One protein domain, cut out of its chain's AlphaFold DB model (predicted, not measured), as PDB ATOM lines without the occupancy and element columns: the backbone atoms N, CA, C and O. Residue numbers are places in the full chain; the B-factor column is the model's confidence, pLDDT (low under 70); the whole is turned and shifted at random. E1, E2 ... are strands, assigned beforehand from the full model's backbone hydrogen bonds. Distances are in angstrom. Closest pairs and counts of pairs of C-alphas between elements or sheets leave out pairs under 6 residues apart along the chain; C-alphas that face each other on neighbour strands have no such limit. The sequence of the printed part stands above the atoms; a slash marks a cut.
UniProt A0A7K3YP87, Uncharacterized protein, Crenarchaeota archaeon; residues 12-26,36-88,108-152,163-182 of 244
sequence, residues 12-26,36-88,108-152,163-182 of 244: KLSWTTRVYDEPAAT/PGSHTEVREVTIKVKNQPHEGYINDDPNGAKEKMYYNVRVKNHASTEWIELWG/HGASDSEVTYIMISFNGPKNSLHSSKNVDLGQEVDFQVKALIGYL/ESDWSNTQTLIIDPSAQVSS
ATOM      1  N   LYS A  12      27.462 -24.910  37.806       97.50
ATOM      2  CA  LYS A  12      28.096 -23.875  36.982       97.50
ATOM      3  C   LYS A  12      28.314 -24.404  35.572       97.50
ATOM      4  O   LYS A  12      28.529 -25.601  35.392       97.50
ATOM      5  N   LEU A  13      28.279 -23.503  34.597       95.44
ATOM      6  CA  LEU A  13      28.500 -23.805  33.187       95.44
ATOM      7  C   LEU A  13      29.858 -23.270  32.734       95.44
ATOM      8  O   LEU A  13      30.261 -22.175  33.127       95.44
ATOM      9  N   SER A  14      30.531 -24.019  31.870       92.81
ATOM     10  CA  SER A  14      31.632 -23.517  31.052       92.81
ATOM     11  C   SER A  14      31.512 -24.039  29.626       92.81
ATOM     12  O   SER A  14      31.085 -25.171  29.402       92.81
ATOM     13  N   TRP A  15      31.899 -23.206  28.668       90.31
ATOM     14  CA  TRP A  15      31.934 -23.526  27.246       90.31
ATOM     15  C   TRP A  15      33.381 -23.694  26.799       90.31
ATOM     16  O   TRP A  15      34.229 -22.871  27.148       90.31
ATOM     17  N   THR A  16      33.647 -24.736  26.018       88.88
ATOM     18  CA  THR A  16      34.966 -24.989  25.441       88.88
ATOM     19  C   THR A  16      34.811 -25.394  23.984       88.88
ATOM     20  O   THR A  16      33.980 -26.239  23.650       88.88
ATOM     21  N   THR A  17      35.668 -24.833  23.134       86.38
ATOM     22  CA  THR A  17      35.832 -25.279  21.750       86.38
ATOM     23  C   THR A  17      37.221 -25.879  21.594       86.38
ATOM     24  O   THR A  17      38.222 -25.280  21.992       86.38
ATOM     25  N   ARG A  18      37.294 -27.088  21.043       85.19
ATOM     26  CA  ARG A  18      38.554 -27.759  20.715       85.19
ATOM     27  C   ARG A  18      38.628 -27.950  19.217       85.19
ATOM     28  O   ARG A  18      37.680 -28.442  18.612       85.19
ATOM     29  N   VAL A  19      39.759 -27.575  18.643       86.50
ATOM     30  CA  VAL A  19      40.031 -27.758  17.223       86.50
ATOM     31  C   VAL A  19      41.118 -28.815  17.093       86.50
ATOM     32  O   VAL A  19      42.178 -28.704  17.715       86.50
ATOM     33  N   TYR A  20      40.817 -29.850  16.318       87.50
ATOM     34  CA  TYR A  20      41.731 -30.930  15.982       87.50
ATOM     35  C   TYR A  20      42.006 -30.880  14.483       87.50
ATOM     36  O   TYR A  20      41.121 -31.180  13.679       87.50
ATOM     37  N   ASP A  21      43.230 -30.489  14.137       90.75
ATOM     38  CA  ASP A  21      43.749 -30.527  12.775       90.75
ATOM     39  C   ASP A  21      44.639 -31.759  12.630       90.75
ATOM     40  O   ASP A  21      45.741 -31.826  13.178       90.75
ATOM     41  N   GLU A  22      44.152 -32.754  11.898       90.31
ATOM     42  CA  GLU A  22      44.954 -33.905  11.515       90.31
ATOM     43  C   GLU A  22      45.529 -33.652  10.116       90.31
ATOM     44  O   GLU A  22      44.761 -33.462   9.168       90.31
ATOM     45  N   PRO A  23      46.862 -33.629   9.943       93.38
ATOM     46  CA  PRO A  23      47.455 -33.371   8.639       93.38
ATOM     47  C   PRO A  23      47.179 -34.523   7.668       93.38
ATOM     48  O   PRO A  23      46.953 -35.670   8.063       93.38
ATOM     49  N   ALA A  24      47.240 -34.223   6.371       93.94
ATOM     50  CA  ALA A  24      47.240 -35.258   5.348       93.94
ATOM     51  C   ALA A  24      48.419 -36.219   5.554       93.94
ATOM     52  O   ALA A  24      49.529 -35.791   5.870       93.94
ATOM     53  N   ALA A  25      48.181 -37.512   5.340       93.81
ATOM     54  CA  ALA A  25      49.211 -38.535   5.426       93.81
ATOM     55  C   ALA A  25      49.407 -39.227   4.077       93.81
ATOM     56  O   ALA A  25      48.459 -39.465   3.321       93.81
ATOM     57  N   THR A  26      50.655 -39.602   3.818       97.12
ATOM     58  CA  THR A  26      51.110 -40.246   2.588       97.12
ATOM     59  C   THR A  26      51.805 -41.558   2.939       97.12
ATOM     60  O   THR A  26      52.506 -41.656   3.944       97.12
ATOM     61  N   PRO A  36      43.487 -37.691   3.669       94.94
ATOM     62  CA  PRO A  36      43.431 -36.302   3.220       94.94
ATOM     63  C   PRO A  36      43.702 -35.270   4.321       94.94
ATOM     64  O   PRO A  36      43.808 -34.084   4.017       94.94
ATOM     65  N   GLY A  37      43.833 -35.713   5.570       92.69
ATOM     66  CA  GLY A  37      43.752 -34.843   6.730       92.69
ATOM     67  C   GLY A  37      42.298 -34.637   7.140       92.69
ATOM     68  O   GLY A  37      41.368 -34.971   6.399       92.69
ATOM     69  N   SER A  38      42.086 -34.089   8.327       92.38
ATOM     70  CA  SER A  38      40.766 -33.651   8.762       92.38
ATOM     71  C   SER A  38      40.862 -32.422   9.650       92.38
ATOM     72  O   SER A  38      41.865 -32.187  10.316       92.38
ATOM     73  N   HIS A  39      39.789 -31.640   9.637       88.69
ATOM     74  CA  HIS A  39      39.562 -30.550  10.569       88.69
ATOM     75  C   HIS A  39      38.302 -30.889  11.355       88.69
ATOM     76  O   HIS A  39      37.213 -30.982  10.780       88.69
ATOM     77  N   THR A  40      38.450 -31.104  12.658       85.56
ATOM     78  CA  THR A  40      37.333 -31.419  13.546       85.56
ATOM     79  C   THR A  40      37.217 -30.351  14.622       85.56
ATOM     80  O   THR A  40      38.091 -30.211  15.477       85.56
ATOM     81  N   GLU A  41      36.102 -29.624  14.610       83.94
ATOM     82  CA  GLU A  41      35.734 -28.683  15.666       83.94
ATOM     83  C   GLU A  41      34.777 -29.364  16.656       83.94
ATOM     84  O   GLU A  41      33.631 -29.695  16.333       83.94
ATOM     85  N   VAL A  42      35.241 -29.567  17.886       83.81
ATOM     86  CA  VAL A  42      34.463 -30.145  18.983       83.81
ATOM     87  C   VAL A  42      34.005 -29.029  19.913       83.81
ATOM     88  O   VAL A  42      34.808 -28.340  20.540       83.81
ATOM     89  N   ARG A  43      32.687 -28.875  20.001       85.94
ATOM     90  CA  ARG A  43      31.998 -27.876  20.816       85.94
ATOM     91  C   ARG A  43      31.367 -28.532  22.032       85.94
ATOM     92  O   ARG A  43      30.532 -29.429  21.870       85.94
ATOM     93  N   GLU A  44      31.756 -28.102  23.227       88.62
ATOM     94  CA  GLU A  44      31.368 -28.752  24.480       88.62
ATOM     95  C   GLU A  44      30.922 -27.757  25.548       88.62
ATOM     96  O   GLU A  44      31.607 -26.783  25.857       88.62
ATOM     97  N   VAL A  45      29.798 -28.068  26.195       91.81
ATOM     98  CA  VAL A  45      29.425 -27.474  27.479       91.81
ATOM     99  C   VAL A  45      29.815 -28.431  28.590       91.81
ATOM    100  O   VAL A  45      29.433 -29.600  28.584       91.81
ATOM    101  N   THR A  46      30.550 -27.922  29.569       94.19
ATOM    102  CA  THR A  46      30.813 -28.612  30.830       94.19
ATOM    103  C   THR A  46      29.912 -28.036  31.913       94.19
ATOM    104  O   THR A  46      29.929 -26.838  32.191       94.19
ATOM    105  N   ILE A  47      29.137 -28.906  32.550       95.94
ATOM    106  CA  ILE A  47      28.302 -28.595  33.705       95.94
ATOM    107  C   ILE A  47      29.008 -29.142  34.941       95.94
ATOM    108  O   ILE A  47      29.137 -30.353  35.110       95.94
ATOM    109  N   LYS A  48      29.466 -28.249  35.814       97.56
ATOM    110  CA  LYS A  48      30.047 -28.600  37.112       97.56
ATOM    111  C   LYS A  48      28.951 -28.549  38.168       97.56
ATOM    112  O   LYS A  48      28.505 -27.461  38.521       97.56
ATOM    113  N   VAL A  49      28.527 -29.703  38.666       97.50
ATOM    114  CA  VAL A  49      27.476 -29.845  39.684       97.50
ATOM    115  C   VAL A  49      28.120 -30.097  41.043       97.50
ATOM    116  O   VAL A  49      29.015 -30.933  41.147       97.50
ATOM    117  N   LYS A  50      27.686 -29.384  42.087       96.81
ATOM    118  CA  LYS A  50      28.115 -29.649  43.467       96.81
ATOM    119  C   LYS A  50      27.337 -30.841  44.015       96.81
ATOM    120  O   LYS A  50      26.107 -30.804  44.061       96.81
ATOM    121  N   ASN A  51      28.051 -31.887  44.421       94.81
ATOM    122  CA  ASN A  51      27.431 -33.093  44.946       94.81
ATOM    123  C   ASN A  51      26.789 -32.832  46.307       94.81
ATOM    124  O   ASN A  51      27.317 -32.099  47.145       94.81
ATOM    125  N   GLN A  52      25.620 -33.434  46.508       92.25
ATOM    126  CA  GLN A  52      24.941 -33.428  47.797       92.25
ATOM    127  C   GLN A  52      25.441 -34.612  48.627       92.25
ATOM    128  O   GLN A  52      25.708 -35.671  48.051       92.25
ATOM    129  N   PRO A  53      25.545 -34.471  49.958       90.50
ATOM    130  CA  PRO A  53      25.838 -35.599  50.829       90.50
ATOM    131  C   PRO A  53      24.830 -36.728  50.598       90.50
ATOM    132  O   PRO A  53      23.619 -36.519  50.683       90.50
ATOM    133  N   HIS A  54      25.334 -37.919  50.300       86.50
ATOM    134  CA  HIS A  54      24.521 -39.113  50.130       86.50
ATOM    135  C   HIS A  54      25.304 -40.319  50.639       86.50
ATOM    136  O   HIS A  54      26.331 -40.697  50.075       86.50
ATOM    137  N   GLU A  55      24.812 -40.923  51.714       79.50
ATOM    138  CA  GLU A  55      25.287 -42.222  52.167       79.50
ATOM    139  C   GLU A  55      24.558 -43.275  51.335       79.50
ATOM    140  O   GLU A  55      23.408 -43.608  51.612       79.50
ATOM    141  N   GLY A  56      25.192 -43.725  50.248       70.62
ATOM    142  CA  GLY A  56      24.604 -44.719  49.354       70.62
ATOM    143  C   GLY A  56      24.180 -45.963  50.123       70.62
ATOM    144  O   GLY A  56      25.018 -46.651  50.710       70.62
ATOM    145  N   TYR A  57      22.883 -46.265  50.119       69.88
ATOM    146  CA  TYR A  57      22.377 -47.478  50.733       69.88
ATOM    147  C   TYR A  57      22.516 -48.651  49.757       69.88
ATOM    148  O   TYR A  57      22.199 -48.571  48.566       69.88
ATOM    149  N   ILE A  58      23.010 -49.779  50.262       63.66
ATOM    150  CA  ILE A  58      22.897 -51.043  49.542       63.66
ATOM    151  C   ILE A  58      21.494 -51.548  49.850       63.66
ATOM    152  O   ILE A  58      21.241 -51.982  50.971       63.66
ATOM    153  N   ASN A  59      20.581 -51.463  48.882       60.16
ATOM    154  CA  ASN A  59      19.293 -52.127  49.031       60.16
ATOM    155  C   ASN A  59      19.536 -53.628  49.218       60.16
ATOM    156  O   ASN A  59      20.252 -54.234  48.420       60.16
ATOM    157  N   ASP A  60      18.890 -54.226  50.220       58.97
ATOM    158  CA  ASP A  60      18.872 -55.677  50.476       58.97
ATOM    159  C   ASP A  60      18.128 -56.474  49.371       58.97
ATOM    160  O   ASP A  60      17.715 -57.617  49.576       58.97
ATOM    161  N   ASP A  61      17.921 -55.877  48.191       63.66
ATOM    162  CA  ASP A  61      17.367 -56.558  47.026       63.66
ATOM    163  C   ASP A  61      18.348 -57.670  46.602       63.66
ATOM    164  O   ASP A  61      19.544 -57.396  46.451       63.66
ATOM    165  N   PRO A  62      17.893 -58.919  46.382       62.50
ATOM    166  CA  PRO A  62      18.741 -60.015  45.909       62.50
ATOM    167  C   PRO A  62      19.499 -59.710  44.604       62.50
ATOM    168  O   PRO A  62      20.494 -60.373  44.317       62.50
ATOM    169  N   ASN A  63      19.081 -58.696  43.837       65.75
ATOM    170  CA  ASN A  63      19.792 -58.224  42.644       65.75
ATOM    171  C   ASN A  63      20.911 -57.201  42.935       65.75
ATOM    172  O   ASN A  63      21.619 -56.791  42.015       65.75
ATOM    173  N   GLY A  64      21.088 -56.774  44.190       61.53
ATOM    174  CA  GLY A  64      22.231 -55.981  44.653       61.53
ATOM    175  C   GLY A  64      22.355 -54.578  44.051       61.53
ATOM    176  O   GLY A  64      23.458 -54.024  44.014       61.53
ATOM    177  N   ALA A  65      21.262 -53.991  43.553       69.62
ATOM    178  CA  ALA A  65      21.288 -52.647  42.986       69.62
ATOM    179  C   ALA A  65      21.543 -51.615  44.096       69.62
ATOM    180  O   ALA A  65      20.663 -51.300  44.898       69.62
ATOM    181  N   LYS A  66      22.774 -51.100  44.150       77.88
ATOM    182  CA  LYS A  66      23.151 -50.031  45.078       77.88
ATOM    183  C   LYS A  66      22.439 -48.743  44.691       77.88
ATOM    184  O   LYS A  66      22.477 -48.360  43.519       77.88
ATOM    185  N   GLU A  67      21.836 -48.087  45.675       87.50
ATOM    186  CA  GLU A  67      21.337 -46.729  45.521       87.50
ATOM    187  C   GLU A  67      22.510 -45.808  45.170       87.50
ATOM    188  O   GLU A  67      23.614 -45.935  45.712       87.50
ATOM    189  N   LYS A  68      22.292 -44.926  44.200       91.12
ATOM    190  CA  LYS A  68      23.277 -43.953  43.744       91.12
ATOM    191  C   LYS A  68      22.608 -42.609  43.513       91.12
ATOM    192  O   LYS A  68      21.428 -42.529  43.167       91.12
ATOM    193  N   MET A  69      23.412 -41.563  43.648       94.50
ATOM    194  CA  MET A  69      23.068 -40.236  43.163       94.50
ATOM    195  C   MET A  69      23.304 -40.170  41.650       94.50
ATOM    196  O   MET A  69      24.346 -40.593  41.142       94.50
ATOM    197  N   TYR A  70      22.344 -39.595  40.942       95.56
ATOM    198  CA  TYR A  70      22.389 -39.303  39.521       95.56
ATOM    199  C   TYR A  70      21.969 -37.857  39.264       95.56
ATOM    200  O   TYR A  70      21.303 -37.222  40.083       95.56
ATOM    201  N   TYR A  71      22.305 -37.366  38.077       96.06
ATOM    202  CA  TYR A  71      21.858 -36.086  37.561       96.06
ATOM    203  C   TYR A  71      21.166 -36.255  36.216       96.06
ATOM    204  O   TYR A  71      21.644 -36.970  35.327       96.06
ATOM    205  N   ASN A  72      20.054 -35.543  36.066       95.62
ATOM    206  CA  ASN A  72      19.427 -35.279  34.783       95.62
ATOM    207  C   ASN A  72      19.599 -33.796  34.446       95.62
ATOM    208  O   ASN A  72      19.619 -32.941  35.332       95.62
ATOM    209  N   VAL A  73      19.728 -33.490  33.165       94.38
ATOM    210  CA  VAL A  73      19.874 -32.126  32.665       94.38
ATOM    211  C   VAL A  73      18.824 -31.915  31.609       94.38
ATOM    212  O   VAL A  73      18.598 -32.782  30.771       94.38
ATOM    213  N   ARG A  74      18.216 -30.738  31.633       93.56
ATOM    214  CA  ARG A  74      17.377 -30.274  30.544       93.56
ATOM    215  C   ARG A  74      17.888 -28.961  30.004       93.56
ATOM    216  O   ARG A  74      18.447 -28.149  30.745       93.56
ATOM    217  N   VAL A  75      17.685 -28.776  28.713       92.94
ATOM    218  CA  VAL A  75      18.117 -27.586  27.994       92.94
ATOM    219  C   VAL A  75      16.994 -27.047  27.136       92.94
ATOM    220  O   VAL A  75      16.098 -27.785  26.723       92.94
ATOM    221  N   LYS A  76      17.057 -25.755  26.846       91.44
ATOM    222  CA  LYS A  76      16.246 -25.133  25.806       91.44
ATOM    223  C   LYS A  76      17.017 -23.992  25.169       91.44
ATOM    224  O   LYS A  76      17.863 -23.374  25.811       91.44
ATOM    225  N   ASN A  77      16.694 -23.679  23.919       91.25
ATOM    226  CA  ASN A  77      17.061 -22.376  23.372       91.25
ATOM    227  C   ASN A  77      16.421 -21.290  24.258       91.25
ATOM    228  O   ASN A  77      15.269 -21.453  24.668       91.25
ATOM    229  N   HIS A  78      17.142 -20.211  24.562       93.81
ATOM    230  CA  HIS A  78      16.642 -19.150  25.441       93.81
ATOM    231  C   HIS A  78      15.289 -18.585  24.972       93.81
ATOM    232  O   HIS A  78      14.375 -18.400  25.778       93.81
ATOM    233  N   ALA A  79      15.113 -18.439  23.653       92.12
ATOM    234  CA  ALA A  79      13.870 -17.979  23.035       92.12
ATOM    235  C   ALA A  79      12.745 -19.036  23.017       92.12
ATOM    236  O   ALA A  79      11.592 -18.708  22.736       92.12
ATOM    237  N   SER A  80      13.057 -20.304  23.298       91.12
ATOM    238  CA  SER A  80      12.075 -21.388  23.376       91.12
ATOM    239  C   SER A  80      11.416 -21.451  24.756       91.12
ATOM    240  O   SER A  80      11.999 -21.075  25.777       91.12
ATOM    241  N   THR A  81      10.200 -21.990  24.794       93.00
ATOM    242  CA  THR A  81       9.490 -22.362  26.031       93.00
ATOM    243  C   THR A  81       9.558 -23.863  26.319       93.00
ATOM    244  O   THR A  81       9.265 -24.287  27.436       93.00
ATOM    245  N   GLU A  82       9.971 -24.664  25.337       93.00
ATOM    246  CA  GLU A  82      10.030 -26.119  25.430       93.00
ATOM    247  C   GLU A  82      11.392 -26.571  25.961       93.00
ATOM    248  O   GLU A  82      12.432 -26.240  25.390       93.00
ATOM    249  N   TRP A  83      11.370 -27.340  27.049       92.56
ATOM    250  CA  TRP A  83      12.552 -27.977  27.618       92.56
ATOM    251  C   TRP A  83      12.743 -29.379  27.056       92.56
ATOM    252  O   TRP A  83      11.801 -30.163  26.986       92.56
ATOM    253  N   ILE A  84      13.991 -29.716  26.760       88.94
ATOM    254  CA  ILE A  84      14.408 -31.041  26.312       88.94
ATOM    255  C   ILE A  84      15.285 -31.648  27.399       88.94
ATOM    256  O   ILE A  84      16.331 -31.090  27.727       88.94
ATOM    257  N   GLU A  85      14.887 -32.794  27.942       90.50
ATOM    258  CA  GLU A  85      15.746 -33.583  28.828       90.50
ATOM    259  C   GLU A  85      16.814 -34.318  28.005       90.50
ATOM    260  O   GLU A  85      16.512 -34.969  27.006       90.50
ATOM    261  N   LEU A  86      18.076 -34.188  28.411       86.19
ATOM    262  CA  LEU A  86      19.228 -34.809  27.745       86.19
ATOM    263  C   LEU A  86      19.363 -36.295  28.072       86.19
ATOM    264  O   LEU A  86      19.969 -37.060  27.320       86.19
ATOM    265  N   TRP A  87      18.833 -36.667  29.229       84.94
ATOM    266  CA  TRP A  87      18.881 -37.991  29.815       84.94
ATOM    267  C   TRP A  87      17.499 -38.334  30.373       84.94
ATOM    268  O   TRP A  87      16.650 -37.467  30.559       84.94
ATOM    269  N   GLY A  88      17.245 -39.616  30.599       81.00
ATOM    270  CA  GLY A  88      15.916 -40.136  30.899       81.00
ATOM    271  C   GLY A  88      15.585 -41.325  30.013       81.00
ATOM    272  O   GLY A  88      16.476 -42.084  29.628       81.00
ATOM    273  N   HIS A 108      23.289 -39.364  34.295       92.06
ATOM    274  CA  HIS A 108      24.690 -39.182  34.629       92.06
ATOM    275  C   HIS A 108      24.912 -39.523  36.105       92.06
ATOM    276  O   HIS A 108      24.348 -38.867  36.974       92.06
ATOM    277  N   GLY A 109      25.695 -40.558  36.408       92.94
ATOM    278  CA  GLY A 109      26.025 -40.901  37.795       92.94
ATOM    279  C   GLY A 109      26.869 -39.810  38.450       92.94
ATOM    280  O   GLY A 109      27.758 -39.254  37.807       92.94
ATOM    281  N   ALA A 110      26.600 -39.501  39.717       94.06
ATOM    282  CA  ALA A 110      27.471 -38.623  40.487       94.06
ATOM    283  C   ALA A 110      28.861 -39.257  40.658       94.06
ATOM    284  O   ALA A 110      28.992 -40.477  40.777       94.06
ATOM    285  N   SER A 111      29.895 -38.419  40.667       93.38
ATOM    286  CA  SER A 111      31.245 -38.830  41.053       93.38
ATOM    287  C   SER A 111      31.341 -39.041  42.571       93.38
ATOM    288  O   SER A 111      30.542 -38.494  43.330       93.38
ATOM    289  N   ASP A 112      32.385 -39.737  43.023       90.19
ATOM    290  CA  ASP A 112      32.712 -39.860  44.453       90.19
ATOM    291  C   ASP A 112      33.394 -38.592  45.026       90.19
ATOM    292  O   ASP A 112      33.833 -38.571  46.172       90.19
ATOM    293  N   SER A 113      33.540 -37.531  44.222       93.38
ATOM    294  CA  SER A 113      34.150 -36.255  44.629       93.38
ATOM    295  C   SER A 113      33.101 -35.261  45.143       93.38
ATOM    296  O   SER A 113      31.902 -35.493  45.047       93.38
ATOM    297  N   GLU A 114      33.526 -34.088  45.619       95.12
ATOM    298  CA  GLU A 114      32.596 -32.997  45.973       95.12
ATOM    299  C   GLU A 114      31.826 -32.438  44.766       95.12
ATOM    300  O   GLU A 114      30.821 -31.743  44.921       95.12
ATOM    301  N   VAL A 115      32.309 -32.698  43.549       96.44
ATOM    302  CA  VAL A 115      31.748 -32.167  42.308       96.44
ATOM    303  C   VAL A 115      31.683 -33.229  41.221       96.44
ATOM    304  O   VAL A 115      32.604 -34.029  41.048       96.44
ATOM    305  N   THR A 116      30.619 -33.180  40.429       96.69
ATOM    306  CA  THR A 116      30.440 -33.991  39.223       96.69
ATOM    307  C   THR A 116      30.553 -33.104  37.990       96.69
ATOM    308  O   THR A 116      29.976 -32.017  37.951       96.69
ATOM    309  N   TYR A 117      31.293 -33.558  36.980       96.31
ATOM    310  CA  TYR A 117      31.427 -32.869  35.698       96.31
ATOM    311  C   TYR A 117      30.633 -33.614  34.632       96.31
ATOM    312  O   TYR A 117      30.934 -34.760  34.319       96.31
ATOM    313  N   ILE A 118      29.646 -32.940  34.057       94.69
ATOM    314  CA  ILE A 118      28.812 -33.471  32.986       94.69
ATOM    315  C   ILE A 118      29.193 -32.751  31.695       94.69
ATOM    316  O   ILE A 118      29.086 -31.529  31.615       94.69
ATOM    317  N   MET A 119      29.649 -33.494  30.691       92.00
ATOM    318  CA  MET A 119      30.067 -32.943  29.401       92.00
ATOM    319  C   MET A 119      28.993 -33.202  28.342       92.00
ATOM    320  O   MET A 119      28.533 -34.333  28.182       92.00
ATOM    321  N   ILE A 120      28.599 -32.152  27.626       88.25
ATOM    322  CA  ILE A 120      27.604 -32.197  26.553       88.25
ATOM    323  C   ILE A 120      28.273 -31.707  25.275       88.25
ATOM    324  O   ILE A 120      28.668 -30.544  25.192       88.25
ATOM    325  N   SER A 121      28.382 -32.589  24.282       84.81
ATOM    326  CA  SER A 121      28.887 -32.236  22.953       84.81
ATOM    327  C   SER A 121      27.745 -31.791  22.040       84.81
ATOM    328  O   SER A 121      26.689 -32.426  22.014       84.81
ATOM    329  N   PHE A 122      27.967 -30.721  21.274       77.56
ATOM    330  CA  PHE A 122      27.007 -30.202  20.290       77.56
ATOM    331  C   PHE A 122      27.243 -30.743  18.871       77.56
ATOM    332  O   PHE A 122      26.337 -30.693  18.041       77.56
ATOM    333  N   ASN A 123      28.421 -31.313  18.591       71.12
ATOM    334  CA  ASN A 123      28.856 -31.668  17.230       71.12
ATOM    335  C   ASN A 123      29.051 -33.188  17.012       71.12
ATOM    336  O   ASN A 123      29.658 -33.602  16.028       71.12
ATOM    337  N   GLY A 124      28.562 -34.046  17.912       57.41
ATOM    338  CA  GLY A 124      28.753 -35.496  17.844       57.41
ATOM    339  C   GLY A 124      27.774 -36.240  16.909       57.41
ATOM    340  O   GLY A 124      26.583 -35.933  16.859       57.41
ATOM    341  N   PRO A 125      28.205 -37.324  16.227       45.75
ATOM    342  CA  PRO A 125      27.330 -38.157  15.381       45.75
ATOM    343  C   PRO A 125      26.241 -38.909  16.169       45.75
ATOM    344  O   PRO A 125      25.307 -39.451  15.584       45.75
ATOM    345  N   LYS A 126      26.362 -38.947  17.501       50.94
ATOM    346  CA  LYS A 126      25.404 -39.530  18.451       50.94
ATOM    347  C   LYS A 126      24.873 -38.466  19.414       50.94
ATOM    348  O   LYS A 126      24.759 -38.734  20.605       50.94
ATOM    349  N   ASN A 127      24.630 -37.250  18.923       46.41
ATOM    350  CA  ASN A 127      24.097 -36.159  19.731       46.41
ATOM    351  C   ASN A 127      22.809 -36.608  20.430       46.41
ATOM    352  O   ASN A 127      21.747 -36.643  19.821       46.41
ATOM    353  N   SER A 128      22.881 -36.902  21.728       46.03
ATOM    354  CA  SER A 128      21.716 -37.068  22.609       46.03
ATOM    355  C   SER A 128      20.843 -35.803  22.647       46.03
ATOM    356  O   SER A 128      19.686 -35.857  23.041       46.03
ATOM    357  N   LEU A 129      21.352 -34.693  22.109       50.00
ATOM    358  CA  LEU A 129      20.603 -33.541  21.616       50.00
ATOM    359  C   LEU A 129      20.116 -33.743  20.174       50.00
ATOM    360  O   LEU A 129      20.372 -32.935  19.283       50.00
ATOM    361  N   HIS A 130      19.378 -34.822  19.921       45.81
ATOM    362  CA  HIS A 130      18.764 -35.047  18.607       45.81
ATOM    363  C   HIS A 130      17.714 -33.964  18.265       45.81
ATOM    364  O   HIS A 130      17.345 -33.808  17.101       45.81
ATOM    365  N   SER A 131      17.284 -33.183  19.259       47.22
ATOM    366  CA  SER A 131      16.293 -32.109  19.161       47.22
ATOM    367  C   SER A 131      16.866 -30.684  19.190       47.22
ATOM    368  O   SER A 131      16.134 -29.767  18.838       47.22
ATOM    369  N   SER A 132      18.154 -30.462  19.502       50.88
ATOM    370  CA  SER A 132      18.782 -29.126  19.386       50.88
ATOM    371  C   SER A 132      19.687 -28.987  18.165       50.88
ATOM    372  O   SER A 132      20.680 -28.255  18.217       50.88
ATOM    373  N   LYS A 133      19.396 -29.713  17.075       53.06
ATOM    374  CA  LYS A 133      20.103 -29.505  15.807       53.06
ATOM    375  C   LYS A 133      20.140 -27.998  15.524       53.06
ATOM    376  O   LYS A 133      19.097 -27.408  15.258       53.06
ATOM    377  N   ASN A 134      21.350 -27.438  15.594       61.66
ATOM    378  CA  ASN A 134      21.714 -26.040  15.350       61.66
ATOM    379  C   ASN A 134      21.504 -25.094  16.546       61.66
ATOM    380  O   ASN A 134      20.650 -24.213  16.514       61.66
ATOM    381  N   VAL A 135      22.328 -25.236  17.591       75.00
ATOM    382  CA  VAL A 135      22.663 -24.061  18.408       75.00
ATOM    383  C   VAL A 135      23.770 -23.311  17.674       75.00
ATOM    384  O   VAL A 135      24.906 -23.789  17.603       75.00
ATOM    385  N   ASP A 136      23.421 -22.176  17.076       82.31
ATOM    386  CA  ASP A 136      24.382 -21.352  16.346       82.31
ATOM    387  C   ASP A 136      25.302 -20.590  17.309       82.31
ATOM    388  O   ASP A 136      24.956 -20.314  18.461       82.31
ATOM    389  N   LEU A 137      26.486 -20.216  16.821       84.19
ATOM    390  CA  LEU A 137      27.386 -19.326  17.553       84.19
ATOM    391  C   LEU A 137      26.668 -17.996  17.845       84.19
ATOM    392  O   LEU A 137      25.971 -17.448  16.993       84.19
ATOM    393  N   GLY A 138      26.840 -17.487  19.060       87.44
ATOM    394  CA  GLY A 138      26.177 -16.293  19.578       87.44
ATOM    395  C   GLY A 138      24.777 -16.532  20.150       87.44
ATOM    396  O   GLY A 138      24.205 -15.597  20.703       87.44
ATOM    397  N   GLN A 139      24.216 -17.743  20.055       89.75
ATOM    398  CA  GLN A 139      22.921 -18.041  20.670       89.75
ATOM    399  C   GLN A 139      23.034 -18.290  22.175       89.75
ATOM    400  O   GLN A 139      24.051 -18.761  22.684       89.75
ATOM    401  N   GLU A 140      21.940 -18.001  22.877       92.88
ATOM    402  CA  GLU A 140      21.767 -18.276  24.299       92.88
ATOM    403  C   GLU A 140      21.042 -19.610  24.510       92.88
ATOM    404  O   GLU A 140      20.011 -19.898  23.891       92.88
ATOM    405  N   VAL A 141      21.575 -20.421  25.422       92.75
ATOM    406  CA  VAL A 141      20.998 -21.707  25.822       92.75
ATOM    407  C   VAL A 141      20.785 -21.714  27.326       92.75
ATOM    408  O   VAL A 141      21.699 -21.422  28.095       92.75
ATOM    409  N   ASP A 142      19.580 -22.083  27.739       95.25
ATOM    410  CA  ASP A 142      19.206 -22.222  29.139       95.25
ATOM    411  C   ASP A 142      19.398 -23.667  29.601       95.25
ATOM    412  O   ASP A 142      19.008 -24.607  28.907       95.25
ATOM    413  N   PHE A 143      19.935 -23.838  30.807       95.88
ATOM    414  CA  PHE A 143      20.190 -25.134  31.432       95.88
ATOM    415  C   PHE A 143      19.510 -25.226  32.793       95.88
ATOM    416  O   PHE A 143      19.508 -24.263  33.566       95.88
ATOM    417  N   GLN A 144      18.999 -26.414  33.109       97.56
ATOM    418  CA  GLN A 144      18.609 -26.816  34.460       97.56
ATOM    419  C   GLN A 144      19.087 -28.238  34.747       97.56
ATOM    420  O   GLN A 144      19.220 -29.065  33.845       97.56
ATOM    421  N   VAL A 145      19.319 -28.520  36.024       96.69
ATOM    422  CA  VAL A 145      19.822 -29.795  36.536       96.69
ATOM    423  C   VAL A 145      18.863 -30.294  37.611       96.69
ATOM    424  O   VAL A 145      18.365 -29.510  38.415       96.69
ATOM    425  N   LYS A 146      18.609 -31.597  37.630       97.62
ATOM    426  CA  LYS A 146      17.829 -32.299  38.651       97.62
ATOM    427  C   LYS A 146      18.702 -33.384  39.271       97.62
ATOM    428  O   LYS A 146      19.417 -34.071  38.544       97.62
ATOM    429  N   ALA A 147      18.639 -33.535  40.592       96.56
ATOM    430  CA  ALA A 147      19.256 -34.649  41.303       96.56
ATOM    431  C   ALA A 147      18.248 -35.788  41.461       96.56
ATOM    432  O   ALA A 147      17.062 -35.557  41.705       96.56
ATOM    433  N   LEU A 148      18.737 -37.015  41.337       95.56
ATOM    434  CA  LEU A 148      17.959 -38.225  41.531       95.56
ATOM    435  C   LEU A 148      18.737 -39.150  42.461       95.56
ATOM    436  O   LEU A 148      19.909 -39.420  42.217       95.56
ATOM    437  N   ILE A 149      18.094 -39.655  43.504       93.94
ATOM    438  CA  ILE A 149      18.671 -40.659  44.401       93.94
ATOM    439  C   ILE A 149      17.850 -41.928  44.241       93.94
ATOM    440  O   ILE A 149      16.639 -41.906  44.453       93.94
ATOM    441  N   GLY A 150      18.477 -43.018  43.814       92.19
ATOM    442  CA  GLY A 150      17.754 -44.256  43.548       92.19
ATOM    443  C   GLY A 150      18.586 -45.283  42.804       92.19
ATOM    444  O   GLY A 150      19.812 -45.276  42.861       92.19
ATOM    445  N   TYR A 151      17.917 -46.163  42.070       89.25
ATOM    446  CA  TYR A 151      18.559 -47.139  41.197       89.25
ATOM    447  C   TYR A 151      17.834 -47.248  39.855       89.25
ATOM    448  O   TYR A 151      16.645 -46.945  39.711       89.25
ATOM    449  N   LEU A 152      18.583 -47.687  38.847       87.12
ATOM    450  CA  LEU A 152      18.073 -47.960  37.510       87.12
ATOM    451  C   LEU A 152      17.650 -49.426  37.413       87.12
ATOM    452  O   LEU A 152      18.472 -50.322  37.598       87.12
ATOM    453  N   GLU A 163      13.362 -37.824  43.469       95.69
ATOM    454  CA  GLU A 163      13.811 -36.764  42.572       95.69
ATOM    455  C   GLU A 163      13.716 -35.420  43.282       95.69
ATOM    456  O   GLU A 163      12.816 -35.208  44.095       95.69
ATOM    457  N   SER A 164      14.629 -34.509  42.958       96.44
ATOM    458  CA  SER A 164      14.535 -33.126  43.402       96.44
ATOM    459  C   SER A 164      13.730 -32.269  42.428       96.44
ATOM    460  O   SER A 164      13.443 -32.666  41.292       96.44
ATOM    461  N   ASP A 165      13.399 -31.052  42.855       97.69
ATOM    462  CA  ASP A 165      12.990 -30.002  41.928       97.69
ATOM    463  C   ASP A 165      14.134 -29.647  40.964       97.69
ATOM    464  O   ASP A 165      15.324 -29.823  41.252       97.69
ATOM    465  N   TRP A 166      13.775 -29.103  39.803       98.00
ATOM    466  CA  TRP A 166      14.758 -28.549  38.876       98.00
ATOM    467  C   TRP A 166      15.475 -27.348  39.501       98.00
ATOM    468  O   TRP A 166      14.854 -26.502  40.143       98.00
ATOM    469  N   SER A 167      16.782 -27.249  39.270       98.00
ATOM    470  CA  SER A 167      17.583 -26.100  39.689       98.00
ATOM    471  C   SER A 167      17.158 -24.793  39.010       98.00
ATOM    472  O   SER A 167      16.408 -24.776  38.031       98.00
ATOM    473  N   ASN A 168      17.670 -23.668  39.510       97.62
ATOM    474  CA  ASN A 168      17.511 -22.379  38.840       97.62
ATOM    475  C   ASN A 168      18.130 -22.410  37.436       97.62
ATOM    476  O   ASN A 168      19.176 -23.025  37.222       97.62
ATOM    477  N   THR A 169      17.506 -21.706  36.495       97.62
ATOM    478  CA  THR A 169      18.027 -21.579  35.132       97.62
ATOM    479  C   THR A 169      19.364 -20.841  35.125       97.62
ATOM    480  O   THR A 169      19.495 -19.776  35.728       97.62
ATOM    481  N   GLN A 170      20.345 -21.391  34.409       97.62
ATOM    482  CA  GLN A 170      21.541 -20.658  33.995       97.62
ATOM    483  C   GLN A 170      21.584 -20.585  32.479       97.62
ATOM    484  O   GLN A 170      21.387 -21.598  31.809       97.62
ATOM    485  N   THR A 171      21.859 -19.393  31.969       95.81
ATOM    486  CA  THR A 171      21.965 -19.123  30.538       95.81
ATOM    487  C   THR A 171      23.435 -19.053  30.152       95.81
ATOM    488  O   THR A 171      24.237 -18.412  30.834       95.81
ATOM    489  N   LEU A 172      23.789 -19.731  29.067       93.75
ATOM    490  CA  LEU A 172      25.119 -19.719  28.477       93.75
ATOM    491  C   LEU A 172      25.025 -19.171  27.059       93.75
ATOM    492  O   LEU A 172      24.242 -19.670  26.254       93.75
ATOM    493  N   ILE A 173      25.851 -18.174  26.759       92.81
ATOM    494  CA  ILE A 173      26.048 -17.680  25.397       92.81
ATOM    495  C   ILE A 173      27.102 -18.569  24.736       92.81
ATOM    496  O   ILE A 173      28.197 -18.745  25.276       92.81
ATOM    497  N   ILE A 174      26.779 -19.127  23.572       87.94
ATOM    498  CA  ILE A 174      27.706 -19.943  22.784       87.94
ATOM    499  C   ILE A 174      28.692 -19.021  22.064       87.94
ATOM    500  O   ILE A 174      28.505 -18.650  20.909       87.94
ATOM    501  N   ASP A 175      29.723 -18.588  22.779       84.25
ATOM    502  CA  ASP A 175      30.673 -17.593  22.285       84.25
ATOM    503  C   ASP A 175      31.671 -18.207  21.277       84.25
ATOM    504  O   ASP A 175      32.350 -19.188  21.615       84.25
ATOM    505  N   PRO A 176      31.810 -17.643  20.057       69.75
ATOM    506  CA  PRO A 176      32.844 -18.047  19.100       69.75
ATOM    507  C   PRO A 176      34.283 -17.784  19.579       69.75
ATOM    508  O   PRO A 176      35.214 -18.381  19.051       69.75
ATOM    509  N   SER A 177      34.484 -16.882  20.544       71.12
ATOM    510  CA  SER A 177      35.803 -16.483  21.056       71.12
ATOM    511  C   SER A 177      36.277 -17.289  22.266       71.12
ATOM    512  O   SER A 177      37.394 -17.083  22.751       71.12
ATOM    513  N   ALA A 178      35.454 -18.215  22.765       65.06
ATOM    514  CA  ALA A 178      35.836 -19.040  23.898       65.06
ATOM    515  C   ALA A 178      37.076 -19.878  23.574       65.06
ATOM    516  O   ALA A 178      37.203 -20.425  22.481       65.06
ATOM    517  N   GLN A 179      37.988 -19.937  24.550       58.59
ATOM    518  CA  GLN A 179      39.364 -20.406  24.400       58.59
ATOM    519  C   GLN A 179      39.477 -21.649  23.512       58.59
ATOM    520  O   GLN A 179      39.134 -22.759  23.921       58.59
ATOM    521  N   VAL A 180      40.001 -21.447  22.303       56.06
ATOM    522  CA  VAL A 180      40.391 -22.533  21.412       56.06
ATOM    523  C   VAL A 180      41.648 -23.157  22.001       56.06
ATOM    524  O   VAL A 180      42.726 -22.569  21.959       56.06
ATOM    525  N   SER A 181      41.512 -24.344  22.587       58.09
ATOM    526  CA  SER A 181      42.675 -25.168  22.904       58.09
ATOM    527  C   SER A 181      43.041 -25.938  21.641       58.09
ATOM    528  O   SER A 181      42.409 -26.946  21.319       58.09
ATOM    529  N   SER A 182      43.999 -25.416  20.873       49.88
ATOM    530  CA  SER A 182      44.586 -26.147  19.752       49.88
ATOM    531  C   SER A 182      45.414 -27.299  20.312       49.88
ATOM    532  O   SER A 182      46.328 -27.073  21.110       49.88
TER     533      SER A 182
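This is residues 12 to 26, 36 to 88, 108 to 152 and 163 to 182 of the 244 residues of an uncharacterized protein of Crenarchaeota archaeon (UniProt A0A7K3YP87). This is a loose sandwich of two strongly twisted sheets that are only partly face to face, their strands crossed: E4, E2, E1 and E7 make one sheet, E3, E5 and E6 the other. The long ribbon of E1 and E2 runs toward one end of the domain, near Thr 26, and the loop between E2 and E3 makes the opposite end, near Asp 60. The printed part has 133 residues, with no named helix and seven named strands, E1 to E7 in chain order; its class is all strand, though under half of the residues, 61, are in named strands. The first sheet, in the order E4, E2, E1, E7, is mixed, and the second, E3, E5, E6, is antiparallel. The whole is loose, with a radius of gyration of the C-alphas of 17.8 A and spans of 58 by 43 by 26 A.

Find C-alpha 12 at (28.096, -23.875, 36.982); from there E1, residues 12 to 22, runs 32.1 A. After the first cut, E2, residues 38 to 50, runs 37.2 A to C-alpha 50 at (28.115, -29.649, 43.467). E3 is residues 68 to 77, 30.3 A, and E4 residues 115 to 121, 19.6 A. E5, residues 140 to 152, spans 32.7 A and bends by 86 degrees at residue 149. E6, residues 170 to 173, spans 10.2 A, and E7, residues 180 to 182, spans 5.8 A, ending at (44.586, -26.147, 19.752).

Look first at E1 and E2, antiparallel at 160 degrees, with N 12 and O 48 2.8 A apart. E4, an edge strand, is antiparallel to E2, with N 47 and O 118 2.8 A apart. E7, the other edge, is parallel to E1, with N 181 and O 17 3.5 A apart. In the second sheet, E5 is antiparallel to E3, N 70 and O 148 at 2.8 A, and to E6, N 141 and O 172 at 2.9 A. The strands of the two sheets stand at 62 degrees; between the sheets, the closest C-alphas of E1 and E6 are those of Leu 13 and Leu 172, 7.1 A apart. E3 and E4 are near each other, while E1 and E3 are apart.

The two C-alphas farthest apart are those of Thr 26 and Asp 60, 59.8 A. Residues 27 to 35, 89 to 107 and 153 to 162 are not printed; the C-alpha gaps are 8.7 A, 9.6 A and 13.0 A. The links E2 to E3 and E4 to E5 are long. The pLDDT is under 70 at residues 57 to 65, 124 to 134, 176 and 178 to 182.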